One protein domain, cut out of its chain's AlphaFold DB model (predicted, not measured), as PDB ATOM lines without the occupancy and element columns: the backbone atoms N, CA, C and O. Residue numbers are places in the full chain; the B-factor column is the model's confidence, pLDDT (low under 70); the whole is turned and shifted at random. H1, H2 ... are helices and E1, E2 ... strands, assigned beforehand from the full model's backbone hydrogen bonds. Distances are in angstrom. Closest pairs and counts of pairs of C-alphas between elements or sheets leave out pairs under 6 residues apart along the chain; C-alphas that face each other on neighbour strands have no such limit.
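This is residues 2 to 99 of the 250 residues of an uncharacterized protein of Armillaria gallica (UniProt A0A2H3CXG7). A small body holds helix H2, the short strand hairpin of E1 and E2, and helix H3, which meets H2 at H3's first residues and runs off from it at a steep angle. Two long stretches with no named element, residues 47 to 69 and 85 to 99, run along one side of this body and meet in a short parallel pairing of residues 56 to 57 with 92 to 93, while H1 lies at one far end of the long axis, where residues 2 to 7 stick out. The printed part has 98 residues, with three named helices and two named strands in the order H1, H2, E1, E2, H3; the sheet is E1 - E2, antiparallel. The class is mostly helix, though under half of the residues are in named elements. The whole is only just compact, close to loose, with a radius of gyration of the C-alphas of 15.0 A, and it is elongated, spanning 54 by 35 by 20 A.

H1 is residues 4 to 14, beginning with C-alpha 4 at (-20.309, 80.911, 69.596), and measures 16.4 A from first to last C-alpha. H2 is residues 18 to 28, 15.1 A long. E1 is residues 34 to 37, and E2 is residues 43 to 46, with C-alpha 43 at (-45.360, 79.783, 79.833). H3, residues 70 to 84, is the longest helix at 20.7 A and ends with C-alpha 84 at (-53.589, 59.921, 91.519).

H1 touches no helix and is apart from H2, H3, E1 and E2. H2 and E1 are near each other, with 6 pairs of C-alphas within 10 A. The closest C-alphas of H2 and E2 are those of Tyr 22 and Phe 45, 7.5 A apart. E1 and E2 form a hairpin, antiparallel at 158 degrees between their directions, with N 44 and O 36 at 2.8 A and N 46 and O 34 at 3.0 A, within hydrogen-bond range. H3 touches H2 with residues 70 to 73 alone; the closest C-alphas are those of Trp 25 and Pro 70, 6.4 A apart. The two helices run the same way at a steep tilt of 59 degrees. E1 and H3 are apart. Residues 56 to 57 pair with residues 92 to 93, parallel. In H1, H2 and H3 every O i to N i+4 pair is within hydrogen-bond range.

The C-alphas farthest apart are those of Tyr 2 and Asn 87, at 53.8 A. The printed part has no cut. The links H1 to H2, H2 to E1 and E1 to E2 are tight, and the link E2 to H3, with 23 residues, is long. The mean pLDDT of the printed part is 79.0, and residues 2 to 13 and 87 to 99 are under 70.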
ATOM      1  N   TYR A   2     -12.946  80.662  67.657       38.22
ATOM      2  CA  TYR A   2     -14.199  80.046  68.115       38.22
ATOM      3  C   TYR A   2     -15.364  81.004  67.819       38.22
ATOM      4  O   TYR A   2     -15.253  82.190  68.123       38.22
ATOM      5  N   ARG A   3     -16.438  80.528  67.173       41.69
ATOM      6  CA  ARG A   3     -17.625  81.335  66.828       41.69
ATOM      7  C   ARG A   3     -18.857  80.805  67.579       41.69
ATOM      8  O   ARG A   3     -19.531  79.913  67.065       41.69
ATOM      9  N   PRO A   4     -19.188  81.362  68.759       48.72
ATOM     10  CA  PRO A   4     -20.309  80.911  69.596       48.72
ATOM     11  C   PRO A   4     -21.669  80.857  68.871       48.72
ATOM     12  O   PRO A   4     -22.494  79.988  69.140       48.72
ATOM     13  N   GLN A   5     -21.891  81.745  67.895       49.78
ATOM     14  CA  GLN A   5     -23.163  81.889  67.171       49.78
ATOM     15  C   GLN A   5     -23.530  80.679  66.288       49.78
ATOM     16  O   GLN A   5     -24.709  80.420  66.062       49.78
ATOM     17  N   GLN A   6     -22.549  79.913  65.795       50.09
ATOM     18  CA  GLN A   6     -22.819  78.738  64.953       50.09
ATOM     19  C   GLN A   6     -23.325  77.541  65.777       50.09
ATOM     20  O   GLN A   6     -24.178  76.788  65.310       50.09
ATOM     21  N   HIS A   7     -22.856  77.396  67.020       55.41
ATOM     22  CA  HIS A   7     -23.272  76.308  67.910       55.41
ATOM     23  C   HIS A   7     -24.709  76.493  68.414       55.41
ATOM     24  O   HIS A   7     -25.483  75.538  68.415       55.41
ATOM     25  N   THR A   8     -25.105  77.716  68.778       55.91
ATOM     26  CA  THR A   8     -26.483  78.004  69.216       55.91
ATOM     27  C   THR A   8     -27.497  77.881  68.077       55.91
ATOM     28  O   THR A   8     -28.608  77.404  68.304       55.91
ATOM     29  N   ALA A   9     -27.119  78.228  66.841       61.47
ATOM     30  CA  ALA A   9     -27.953  77.989  65.661       61.47
ATOM     31  C   ALA A   9     -28.165  76.488  65.382       61.47
ATOM     32  O   ALA A   9     -29.283  76.077  65.080       61.47
ATOM     33  N   TYR A  10     -27.125  75.660  65.538       61.12
ATOM     34  CA  TYR A  10     -27.237  74.205  65.385       61.12
ATOM     35  C   TYR A  10     -28.115  73.569  66.473       61.12
ATOM     36  O   TYR A  10     -28.953  72.725  66.171       61.12
ATOM     37  N   ILE A  11     -27.993  74.016  67.727       63.19
ATOM     38  CA  ILE A  11     -28.831  73.543  68.843       63.19
ATOM     39  C   ILE A  11     -30.316  73.822  68.577       63.19
ATOM     40  O   ILE A  11     -31.142  72.922  68.728       63.19
ATOM     41  N   LYS A  12     -30.650  75.028  68.096       61.62
ATOM     42  CA  LYS A  12     -32.024  75.384  67.695       61.62
ATOM     43  C   LYS A  12     -32.556  74.543  66.525       61.62
ATOM     44  O   LYS A  12     -33.765  74.432  66.375       61.62
ATOM     45  N   LEU A  13     -31.679  73.963  65.699       60.66
ATOM     46  CA  LEU A  13     -32.066  73.109  64.572       60.66
ATOM     47  C   LEU A  13     -32.399  71.674  65.010       60.66
ATOM     48  O   LEU A  13     -33.289  71.053  64.433       60.66
ATOM     49  N   ILE A  14     -31.695  71.146  66.017       72.31
ATOM     50  CA  ILE A  14     -31.866  69.758  66.483       72.31
ATOM     51  C   ILE A  14     -32.796  69.625  67.696       72.31
ATOM     52  O   ILE A  14     -33.212  68.518  68.031       72.31
ATOM     53  N   SER A  15     -33.128  70.735  68.356       79.88
ATOM     54  CA  SER A  15     -34.007  70.768  69.522       79.88
ATOM     55  C   SER A  15     -35.264  71.566  69.224       79.88
ATOM     56  O   SER A  15     -35.217  72.778  69.020       79.88
ATOM     57  N   ALA A  16     -36.402  70.874  69.205       84.31
ATOM     58  CA  ALA A  16     -37.688  71.532  69.066       84.31
ATOM     59  C   ALA A  16     -38.005  72.361  70.328       84.31
ATOM     60  O   ALA A  16     -37.752  71.889  71.444       84.31
ATOM     61  N   PRO A  17     -38.603  73.558  70.185       87.56
ATOM     62  CA  PRO A  17     -39.089  74.329  71.323       87.56
ATOM     63  C   PRO A  17     -40.026  73.505  72.213       87.56
ATOM     64  O   PRO A  17     -40.844  72.725  71.716       87.56
ATOM     65  N   THR A  18     -39.968  73.731  73.530       91.12
ATOM     66  CA  THR A  18     -40.837  73.055  74.513       91.12
ATOM     67  C   THR A  18     -42.315  73.135  74.122       91.12
ATOM     68  O   THR A  18     -43.022  72.136  74.219       91.12
ATOM     69  N   PHE A  19     -42.768  74.282  73.603       91.88
ATOM     70  CA  PHE A  19     -44.145  74.482  73.143       91.88
ATOM     71  C   PHE A  19     -44.579  73.461  72.078       91.88
ATOM     72  O   PHE A  19     -45.647  72.851  72.196       91.88
ATOM     73  N   ASP A  20     -43.746  73.245  71.058       92.81
ATOM     74  CA  ASP A  20     -44.057  72.337  69.953       92.81
ATOM     75  C   ASP A  20     -44.053  70.887  70.422       92.81
ATOM     76  O   ASP A  20     -44.964  70.116  70.098       92.81
ATOM     77  N   THR A  21     -43.038  70.518  71.204       93.19
ATOM     78  CA  THR A  21     -42.904  69.166  71.749       93.19
ATOM     79  C   THR A  21     -44.072  68.844  72.678       93.19
ATOM     80  O   THR A  21     -44.689  67.791  72.525       93.19
ATOM     81  N   TYR A  22     -44.449  69.764  73.567       94.94
ATOM     82  CA  TYR A  22     -45.586  69.613  74.477       94.94
ATOM     83  C   TYR A  22     -46.915  69.490  73.729       94.94
ATOM     84  O   TYR A  22     -47.695  68.571  73.987       94.94
ATOM     85  N   THR A  23     -47.169  70.369  72.758       95.00
ATOM     86  CA  THR A  23     -48.424  70.363  71.987       95.00
ATOM     87  C   THR A  23     -48.585  69.073  71.185       95.00
ATOM     88  O   THR A  23     -49.683  68.522  71.092       95.00
ATOM     89  N   LYS A  24     -47.495  68.557  70.604       95.75
ATOM     90  CA  LYS A  24     -47.503  67.274  69.886       95.75
ATOM     91  C   LYS A  24     -47.672  66.095  70.843       95.75
ATOM     92  O   LYS A  24     -48.467  65.199  70.564       95.75
ATOM     93  N   TRP A  25     -46.944  66.091  71.958       94.94
ATOM     94  CA  TRP A  25     -46.977  65.008  72.940       94.94
ATOM     95  C   TRP A  25     -48.349  64.880  73.614       94.94
ATOM     96  O   TRP A  25     -48.892  63.779  73.641       94.94
ATOM     97  N   THR A  26     -48.958  65.984  74.060       95.00
ATOM     98  CA  THR A  26     -50.291  65.976  74.698       95.00
ATOM     99  C   THR A  26     -51.356  65.384  73.777       95.00
ATOM    100  O   THR A  26     -52.062  64.459  74.176       95.00
ATOM    101  N   LYS A  27     -51.391  65.816  72.508       95.38
ATOM    102  CA  LYS A  27     -52.276  65.234  71.483       95.38
ATOM    103  C   LYS A  27     -52.017  63.742  71.276       95.38
ATOM    104  O   LYS A  27     -52.963  62.964  71.189       95.38
ATOM    105  N   LYS A  28     -50.745  63.328  71.217       94.50
ATOM    106  CA  LYS A  28     -50.351  61.921  71.029       94.50
ATOM    107  C   LYS A  28     -50.875  61.018  72.150       94.50
ATOM    108  O   LYS A  28     -51.238  59.881  71.871       94.50
ATOM    109  N   ILE A  29     -50.927  61.508  73.388       92.56
ATOM    110  CA  ILE A  29     -51.443  60.751  74.540       92.56
ATOM    111  C   ILE A  29     -52.952  60.941  74.769       92.56
ATOM    112  O   ILE A  29     -53.466  60.541  75.811       92.56
ATOM    113  N   GLY A  30     -53.668  61.545  73.813       94.31
ATOM    114  CA  GLY A  30     -55.122  61.717  73.868       94.31
ATOM    115  C   GLY A  30     -55.604  62.830  74.803       94.31
ATOM    116  O   GLY A  30     -56.774  62.836  75.175       94.31
ATOM    117  N   LEU A  31     -54.730  63.762  75.190       93.62
ATOM    118  CA  LEU A  31     -55.077  64.919  76.016       93.62
ATOM    119  C   LEU A  31     -55.077  66.219  75.202       93.62
ATOM    120  O   LEU A  31     -54.444  66.332  74.150       93.62
ATOM    121  N   SER A  32     -55.766  67.232  75.724       94.19
ATOM    122  CA  SER A  32     -55.704  68.594  75.197       94.19
ATOM    123  C   SER A  32     -54.556  69.368  75.857       94.19
ATOM    124  O   SER A  32     -54.453  69.352  77.086       94.19
ATOM    125  N   PRO A  33     -53.710  70.072  75.081       94.00
ATOM    126  CA  PRO A  33     -52.708  70.957  75.653       94.00
ATOM    127  C   PRO A  33     -53.377  72.063  76.475       94.00
ATOM    128  O   PRO A  33     -54.244  72.775  75.973       94.00
ATOM    129  N   THR A  34     -52.945  72.220  77.723       94.88
ATOM    130  CA  THR A  34     -53.308  73.353  78.585       94.88
ATOM    131  C   THR A  34     -52.055  74.192  78.825       94.88
ATOM    132  O   THR A  34     -51.049  73.665  79.309       94.88
ATOM    133  N   ILE A  35     -52.083  75.461  78.421       94.12
ATOM    134  CA  ILE A  35     -50.934  76.377  78.448       94.12
ATOM    135  C   ILE A  35     -51.387  77.684  79.086       94.12
ATOM    136  O   ILE A  35     -52.463  78.175  78.749       94.12
ATOM    137  N   GLU A  36     -50.580  78.237  79.986       92.00
ATOM    138  CA  GLU A  36     -50.847  79.534  80.611       92.00
ATOM    139  C   GLU A  36     -49.676  80.477  80.410       92.00
ATOM    140  O   GLU A  36     -48.527  80.104  80.630       92.00
ATOM    141  N   ASP A  37     -49.984  81.696  79.984       90.25
ATOM    142  CA  ASP A  37     -49.007  82.762  79.828       90.25
ATOM    143  C   ASP A  37     -48.748  83.449  81.170       90.25
ATOM    144  O   ASP A  37     -49.677  83.749  81.923       90.25
ATOM    145  N   LEU A  38     -47.476  83.712  81.455       85.50
ATOM    146  CA  LEU A  38     -47.036  84.490  82.605       85.50
ATOM    147  C   LEU A  38     -46.703  85.935  82.186       85.50
ATOM    148  O   LEU A  38     -46.398  86.178  81.013       85.50
ATOM    149  N   PRO A  39     -46.750  86.910  83.119       84.00
ATOM    150  CA  PRO A  39     -46.573  88.332  82.800       84.00
ATOM    151  C   PRO A  39     -45.249  88.701  82.117       84.00
ATOM    152  O   PRO A  39     -45.178  89.717  81.430       84.00
ATOM    153  N   ASP A  40     -44.206  87.897  82.295       80.12
ATOM    154  CA  ASP A  40     -42.865  88.105  81.742       80.12
ATOM    155  C   ASP A  40     -42.631  87.377  80.405       80.12
ATOM    156  O   ASP A  40     -41.514  87.338  79.890       80.12
ATOM    157  N   GLY A  41     -43.685  86.802  79.821       81.50
ATOM    158  CA  GLY A  41     -43.625  86.067  78.558       81.50
ATOM    159  C   GLY A  41     -43.271  84.587  78.709       81.50
ATOM    160  O   GLY A  41     -43.288  83.859  77.709       81.50
ATOM    161  N   ALA A  42     -43.001  84.112  79.930       83.31
ATOM    162  CA  ALA A  42     -42.872  82.689  80.203       83.31
ATOM    163  C   ALA A  42     -44.221  81.961  80.078       83.31
ATOM    164  O   ALA A  42     -45.289  82.574  80.024       83.31
ATOM    165  N   LYS A  43     -44.171  80.626  79.998       87.81
ATOM    166  CA  LYS A  43     -45.360  79.783  79.833       87.81
ATOM    167  C   LYS A  43     -45.347  78.605  80.796       87.81
ATOM    168  O   LYS A  43     -44.340  77.903  80.902       87.81
ATOM    169  N   LEU A  44     -46.493  78.342  81.414       91.00
ATOM    170  CA  LEU A  44     -46.773  77.107  82.134       91.00
ATOM    171  C   LEU A  44     -47.403  76.092  81.184       91.00
ATOM    172  O   LEU A  44     -48.326  76.414  80.438       91.00
ATOM    173  N   PHE A  45     -46.932  74.853  81.246       92.38
ATOM    174  CA  PHE A  45     -47.470  73.732  80.484       92.38
ATOM    175  C   PHE A  45     -48.056  72.741  81.482       92.38
ATOM    176  O   PHE A  45     -47.318  72.229  82.306       92.38
ATOM    177  N   TRP A  46     -49.356  72.462  81.451       93.00
ATOM    178  CA  TRP A  46     -49.979  71.593  82.456       93.00
ATOM    179  C   TRP A  46     -50.080  70.146  81.962       93.00
ATOM    180  O   TRP A  46     -50.757  69.857  80.981       93.00
ATOM    181  N   ILE A  47     -49.450  69.202  82.662       90.12
ATOM    182  CA  ILE A  47     -49.621  67.772  82.374       90.12
ATOM    183  C   ILE A  47     -50.926  67.283  83.018       90.12
ATOM    184  O   ILE A  47     -51.114  67.407  84.227       90.12
ATOM    185  N   GLY A  48     -51.824  66.704  82.215       86.62
ATOM    186  CA  GLY A  48     -53.130  66.243  82.693       86.62
ATOM    187  C   GLY A  48     -54.141  67.380  82.875       86.62
ATOM    188  O   GLY A  48     -54.070  68.417  82.217       86.62
ATOM    189  N   LYS A  49     -55.131  67.171  83.749       85.12
ATOM    190  CA  LYS A  49     -56.123  68.200  84.089       85.12
ATOM    191  C   LYS A  49     -55.474  69.247  84.998       85.12
ATOM    192  O   LYS A  49     -54.912  68.873  86.023       85.12
ATOM    193  N   LYS A  50     -55.632  70.539  84.681       87.25
ATOM    194  CA  LYS A  50     -55.206  71.634  85.567       87.25
ATOM    195  C   LYS A  50     -55.881  71.510  86.935       87.25
ATOM    196  O   LYS A  50     -57.112  71.492  87.027       87.25
ATOM    197  N   ARG A  51     -55.063  71.461  87.985       81.81
ATOM    198  CA  ARG A  51     -55.466  71.421  89.393       81.81
ATOM    199  C   ARG A  51     -54.501  72.285  90.202       81.81
ATOM    200  O   ARG A  51     -53.316  72.315  89.900       81.81
ATOM    201  N   VAL A  52     -55.010  73.038  91.170       82.50
ATOM    202  CA  VAL A  52     -54.228  74.071  91.885       82.50
ATOM    203  C   VAL A  52     -54.144  73.830  93.391       82.50
ATOM    204  O   VAL A  52     -53.550  74.625  94.104       82.50
ATOM    205  N   ASP A  53     -54.730  72.737  93.873       81.25
ATOM    206  CA  ASP A  53     -54.666  72.289  95.264       81.25
ATOM    207  C   ASP A  53     -53.276  71.754  95.631       81.25
ATOM    208  O   ASP A  53     -52.749  72.069  96.694       81.25
ATOM    209  N   LYS A  54     -52.667  70.978  94.729       80.12
ATOM    210  CA  LYS A  54     -51.333  70.392  94.878       80.12
ATOM    211  C   LYS A  54     -50.610  70.478  93.525       80.12
ATOM    212  O   LYS A  54     -51.065  69.932  92.519       80.12
ATOM    213  N   VAL A  55     -49.499  71.214  93.484       83.25
ATOM    214  CA  VAL A  55     -48.752  71.525  92.250       83.25
ATOM    215  C   VAL A  55     -47.281  71.153  92.434       83.25
ATOM    216  O   VAL A  55     -46.665  71.549  93.417       83.25
ATOM    217  N   LEU A  56     -46.717  70.420  91.472       87.44
ATOM    218  CA  LEU A  56     -45.278  70.225  91.304       87.44
ATOM    219  C   LEU A  56     -44.787  71.161  90.198       87.44
ATOM    220  O   LEU A  56     -44.959  70.907  89.005       87.44
ATOM    221  N   LEU A  57     -44.128  72.240  90.602       88.75
ATOM    222  CA  LEU A  57     -43.331  73.043  89.685       88.75
ATOM    223  C   LEU A  57     -42.105  72.213  89.270       88.75
ATOM    224  O   LEU A  57     -41.329  71.809  90.132       88.75
ATOM    225  N   TYR A  58     -41.925  71.955  87.974       90.44
ATOM    226  CA  TYR A  58     -40.750  71.245  87.468       90.44
ATOM    227  C   TYR A  58     -40.016  72.103  86.434       90.44
ATOM    228  O   TYR A  58     -40.589  72.696  85.520       90.44
ATOM    229  N   VAL A  59     -38.702  72.182  86.593       90.88
ATOM    230  CA  VAL A  59     -37.820  72.877  85.662       90.88
ATOM    231  C   VAL A  59     -37.012  71.805  84.959       90.88
ATOM    232  O   VAL A  59     -36.256  71.078  85.596       90.88
ATOM    233  N   HIS A  60     -37.230  71.663  83.652       91.75
ATOM    234  CA  HIS A  60     -36.628  70.571  82.904       91.75
ATOM    235  C   HIS A  60     -35.107  70.711  82.777       91.75
ATOM    236  O   HIS A  60     -34.577  71.820  82.700       91.75
ATOM    237  N   GLY A  61     -34.426  69.566  82.690       90.44
ATOM    238  CA  GLY A  61     -33.017  69.480  82.309       90.44
ATOM    239  C   GLY A  61     -32.781  69.824  80.832       90.44
ATOM    240  O   GLY A  61     -33.523  70.580  80.217       90.44
ATOM    241  N   GLY A  62     -31.749  69.264  80.208       90.00
ATOM    242  CA  GLY A  62     -31.381  69.639  78.832       90.00
ATOM    243  C   GLY A  62     -30.368  70.782  78.775       90.00
ATOM    244  O   GLY A  62     -30.361  71.582  77.839       90.00
ATOM    245  N   ALA A  63     -29.494  70.837  79.784       89.75
ATOM    246  CA  ALA A  63     -28.269  71.627  79.781       89.75
ATOM    247  C   ALA A  63     -28.467  73.123  79.475       89.75
ATOM    248  O   ALA A  63     -27.582  73.722  78.883       89.75
ATOM    249  N   TYR A  64     -29.618  73.717  79.818       87.12
ATOM    250  CA  TYR A  64     -29.987  75.110  79.490       87.12
ATOM    251  C   TYR A  64     -30.010  75.448  77.986       87.12
ATOM    252  O   TYR A  64     -30.149  76.608  77.599       87.12
ATOM    253  N   LEU A  65     -29.864  74.441  77.129       88.19
ATOM    254  CA  LEU A  65     -29.682  74.587  75.687       88.19
ATOM    255  C   LEU A  65     -30.823  73.938  74.902       88.19
ATOM    256  O   LEU A  65     -31.128  74.370  73.792       88.19
ATOM    257  N   PHE A  66     -31.453  72.909  75.467       89.12
ATOM    258  CA  PHE A  66     -32.456  72.091  74.798       89.12
ATOM    259  C   PHE A  66     -33.850  72.329  75.379       89.12
ATOM    260  O   PHE A  66     -34.005  72.536  76.580       89.12
ATOM    261  N   GLY A  67     -34.875  72.268  74.525       88.19
ATOM    262  CA  GLY A  67     -36.267  72.246  74.974       88.19
ATOM    263  C   GLY A  67     -36.618  70.944  75.702       88.19
ATOM    264  O   GLY A  67     -35.939  69.924  75.558       88.19
ATOM    265  N   CYS A  68     -37.717  70.957  76.456       91.44
ATOM    266  CA  CYS A  68     -38.202  69.783  77.175       91.44
ATOM    267  C   CYS A  68     -38.601  68.669  76.197       91.44
ATOM    268  O   CYS A  68     -39.576  68.795  75.447       91.44
ATOM    269  N   GLY A  69     -37.870  67.554  76.231       90.06
ATOM    270  CA  GLY A  69     -38.179  66.358  75.448       90.06
ATOM    271  C   GLY A  69     -39.433  65.612  75.939       90.06
ATOM    272  O   GLY A  69     -39.877  65.803  77.073       90.06
ATOM    273  N   PRO A  70     -40.004  64.711  75.114       91.38
ATOM    274  CA  PRO A  70     -41.211  63.960  75.468       91.38
ATOM    275  C   PRO A  70     -41.011  62.960  76.610       91.38
ATOM    276  O   PRO A  70     -41.970  62.686  77.322       91.38
ATOM    277  N   LEU A  71     -39.795  62.435  76.813       91.88
ATOM    278  CA  LEU A  71     -39.515  61.485  77.898       91.88
ATOM    279  C   LEU A  71     -39.668  62.128  79.282       91.88
ATOM    280  O   LEU A  71     -40.250  61.511  80.166       91.88
ATOM    281  N   PHE A  72     -39.263  63.395  79.442       92.44
ATOM    282  CA  PHE A  72     -39.511  64.153  80.674       92.44
ATOM    283  C   PHE A  72     -41.012  64.246  80.965       92.44
ATOM    284  O   PHE A  72     -41.470  63.859  82.035       92.44
ATOM    285  N   MET A  73     -41.802  64.698  79.985       93.38
ATOM    286  CA  MET A  73     -43.258  64.813  80.136       93.38
ATOM    287  C   MET A  73     -43.917  63.460  80.420       93.38
ATOM    288  O   MET A  73     -44.853  63.378  81.214       93.38
ATOM    289  N   GLN A  74     -43.409  62.389  79.807       93.19
ATOM    290  CA  GLN A  74     -43.892  61.034  80.026       93.19
ATOM    291  C   GLN A  74     -43.602  60.532  81.447       93.19
ATOM    292  O   GLN A  74     -44.513  59.979  82.066       93.19
ATOM    293  N   PHE A  75     -42.402  60.775  81.983       94.00
ATOM    294  CA  PHE A  75     -42.059  60.453  83.370       94.00
ATOM    295  C   PHE A  75     -42.960  61.203  84.358       94.00
ATOM    296  O   PHE A  75     -43.583  60.581  85.214       94.00
ATOM    297  N   PHE A  76     -43.135  62.518  84.201       93.31
ATOM    298  CA  PHE A  76     -44.001  63.279  85.113       93.31
ATOM    299  C   PHE A  76     -45.484  62.932  84.968       93.31
ATOM    300  O   PHE A  76     -46.219  62.977  85.954       93.31
ATOM    301  N   ARG A  77     -45.943  62.519  83.777       92.50
ATOM    302  CA  ARG A  77     -47.290  61.953  83.622       92.50
ATOM    303  C   ARG A  77     -47.424  60.621  84.350       92.50
ATOM    304  O   ARG A  77     -48.462  60.382  84.960       92.50
ATOM    305  N   TYR A  78     -46.406  59.766  84.286       92.56
ATOM    306  CA  TYR A  78     -46.378  58.520  85.042       92.56
ATOM    307  C   TYR A  78     -46.421  58.793  86.552       92.56
ATOM    308  O   TYR A  78     -47.315  58.287  87.223       92.56
ATOM    309  N   LEU A  79     -45.562  59.680  87.061       92.12
ATOM    310  CA  LEU A  79     -45.559  60.093  88.467       92.12
ATOM    311  C   LEU A  79     -46.925  60.645  88.908       92.12
ATOM    312  O   LEU A  79     -47.454  60.224  89.933       92.12
ATOM    313  N   GLN A  80     -47.530  61.538  88.115       90.31
ATOM    314  CA  GLN A  80     -48.879  62.052  88.371       90.31
ATOM    315  C   GLN A  80     -49.902  60.915  88.473       90.31
ATOM    316  O   GLN A  80     -50.694  60.898  89.406       90.31
ATOM    317  N   LEU A  81     -49.891  59.971  87.528       90.19
ATOM    318  CA  LEU A  81     -50.821  58.843  87.516       90.19
ATOM    319  C   LEU A  81     -50.638  57.920  88.719       90.19
ATOM    320  O   LEU A  81     -51.631  57.449  89.266       90.19
ATOM    321  N   GLU A  82     -49.399  57.655  89.133       89.62
ATOM    322  CA  GLU A  82     -49.142  56.880  90.345       89.62
ATOM    323  C   GLU A  82     -49.718  57.601  91.567       89.62
ATOM    324  O   GLU A  82     -50.494  57.000  92.311       89.62
ATOM    325  N   LEU A  83     -49.438  58.897  91.734       86.69
ATOM    326  CA  LEU A  83     -49.959  59.714  92.843       86.69
ATOM    327  C   LEU A  83     -51.500  59.793  92.846       86.69
ATOM    328  O   LEU A  83     -52.130  59.698  93.905       86.69
ATOM    329  N   GLU A  84     -52.128  59.884  91.671       85.25
ATOM    330  CA  GLU A  84     -53.589  59.921  91.519       85.25
ATOM    331  C   GLU A  84     -54.264  58.625  91.995       85.25
ATOM    332  O   GLU A  84     -55.368  58.692  92.543       85.25
ATOM    333  N   LYS A  85     -53.603  57.458  91.900       84.88
ATOM    334  CA  LYS A  85     -54.133  56.190  92.455       84.88
ATOM    335  C   LYS A  85     -54.383  56.261  93.964       84.88
ATOM    336  O   LYS A  85     -55.106  55.422  94.496       84.88
ATOM    337  N   ARG A  86     -53.804  57.244  94.660       70.44
ATOM    338  CA  ARG A  86     -53.973  57.477  96.102       70.44
ATOM    339  C   ARG A  86     -54.608  58.840  96.415       70.44
ATOM    340  O   ARG A  86     -54.367  59.392  97.482       70.44
ATOM    341  N   ASN A  87     -55.425  59.381  95.502       59.94
ATOM    342  CA  ASN A  87     -56.120  60.674  95.627       59.94
ATOM    343  C   ASN A  87     -55.201  61.906  95.758       59.94
ATOM    344  O   ASN A  87     -55.634  62.952  96.240       59.94
ATOM    345  N   THR A  88     -53.956  61.828  95.286       54.94
ATOM    346  CA  THR A  88     -53.080  63.000  95.186       54.94
ATOM    347  C   THR A  88     -53.125  63.559  93.771       54.94
ATOM    348  O   THR A  88     -52.767  62.886  92.812       54.94
ATOM    349  N   SER A  89     -53.556  64.810  93.636       48.78
ATOM    350  CA  SER A  89     -53.536  65.528  92.365       48.78
ATOM    351  C   SER A  89     -52.196  66.239  92.185       48.78
ATOM    352  O   SER A  89     -51.758  66.937  93.088       48.78
ATOM    353  N   LEU A  90     -51.545  66.071  91.033       43.81
ATOM    354  CA  LEU A  90     -50.296  66.761  90.693       43.81
ATOM    355  C   LEU A  90     -50.515  67.637  89.464       43.81
ATOM    356  O   LEU A  90     -51.264  67.268  88.561       43.81
ATOM    357  N   SER A  91     -49.845  68.777  89.393       48.00
ATOM    358  CA  SER A  91     -49.859  69.646  88.219       48.00
ATOM    359  C   SER A  91     -48.483  70.237  87.946       48.00
ATOM    360  O   SER A  91     -47.736  70.442  88.890       48.00
ATOM    361  N   TYR A  92     -48.171  70.480  86.669       47.84
ATOM    362  CA  TYR A  92     -46.848  70.863  86.157       47.84
ATOM    363  C   TYR A  92     -46.789  72.355  85.796       47.84
ATOM    364  O   TYR A  92     -47.734  72.890  85.220       47.84
ATOM    365  N   ALA A  93     -45.675  73.013  86.120       41.38
ATOM    366  CA  ALA A  93     -45.413  74.415  85.805       41.38
ATOM    367  C   ALA A  93     -43.894  74.650  85.602       41.38
ATOM    368  O   ALA A  93     -43.094  73.941  86.204       41.38
ATOM    369  N   HIS A  94     -43.511  75.638  84.780       38.84
ATOM    370  CA  HIS A  94     -42.130  76.048  84.468       38.84
ATOM    371  C   HIS A  94     -41.994  77.577  84.608       38.84
ATOM    372  O   HIS A  94     -42.691  78.292  83.890       38.84
ATOM    373  N   HIS A  95     -41.125  78.101  85.490       47.91
ATOM    374  CA  HIS A  95     -40.862  79.553  85.583       47.91
ATOM    375  C   HIS A  95     -39.606  79.948  86.391       47.91
ATOM    376  O   HIS A  95     -39.202  79.208  87.287       47.91
ATOM    377  N   TYR A  96     -39.076  81.159  86.124       36.50
ATOM    378  CA  TYR A  96     -38.411  82.026  87.110       36.50
ATOM    379  C   TYR A  96     -38.682  83.528  86.845       36.50
ATOM    380  O   TYR A  96     -38.615  83.969  85.702       36.50
ATOM    381  N   SER A  97     -38.860  84.295  87.935       40.03
ATOM    382  CA  SER A  97     -38.731  85.764  88.117       40.03
ATOM    383  C   SER A  97     -39.989  86.589  88.488       40.03
ATOM    384  O   SER A  97     -40.776  87.042  87.666       40.03
ATOM    385  N   THR A  98     -40.155  86.811  89.797       35.16
ATOM    386  CA  THR A  98     -40.650  88.013  90.519       35.16
ATOM    387  C   THR A  98     -40.516  87.706  92.024       35.16
ATOM    388  O   THR A  98     -40.379  86.528  92.365       35.16
ATOM    389  N   PRO A  99     -40.483  88.691  92.951       42.12
ATOM    390  CA  PRO A  99     -40.390  88.387  94.374       42.12
ATOM    391  C   PRO A  99     -41.691  87.709  94.798       42.12
ATOM    392  O   PRO A  99     -42.721  88.361  94.976       42.12
TER     393      PRO A  99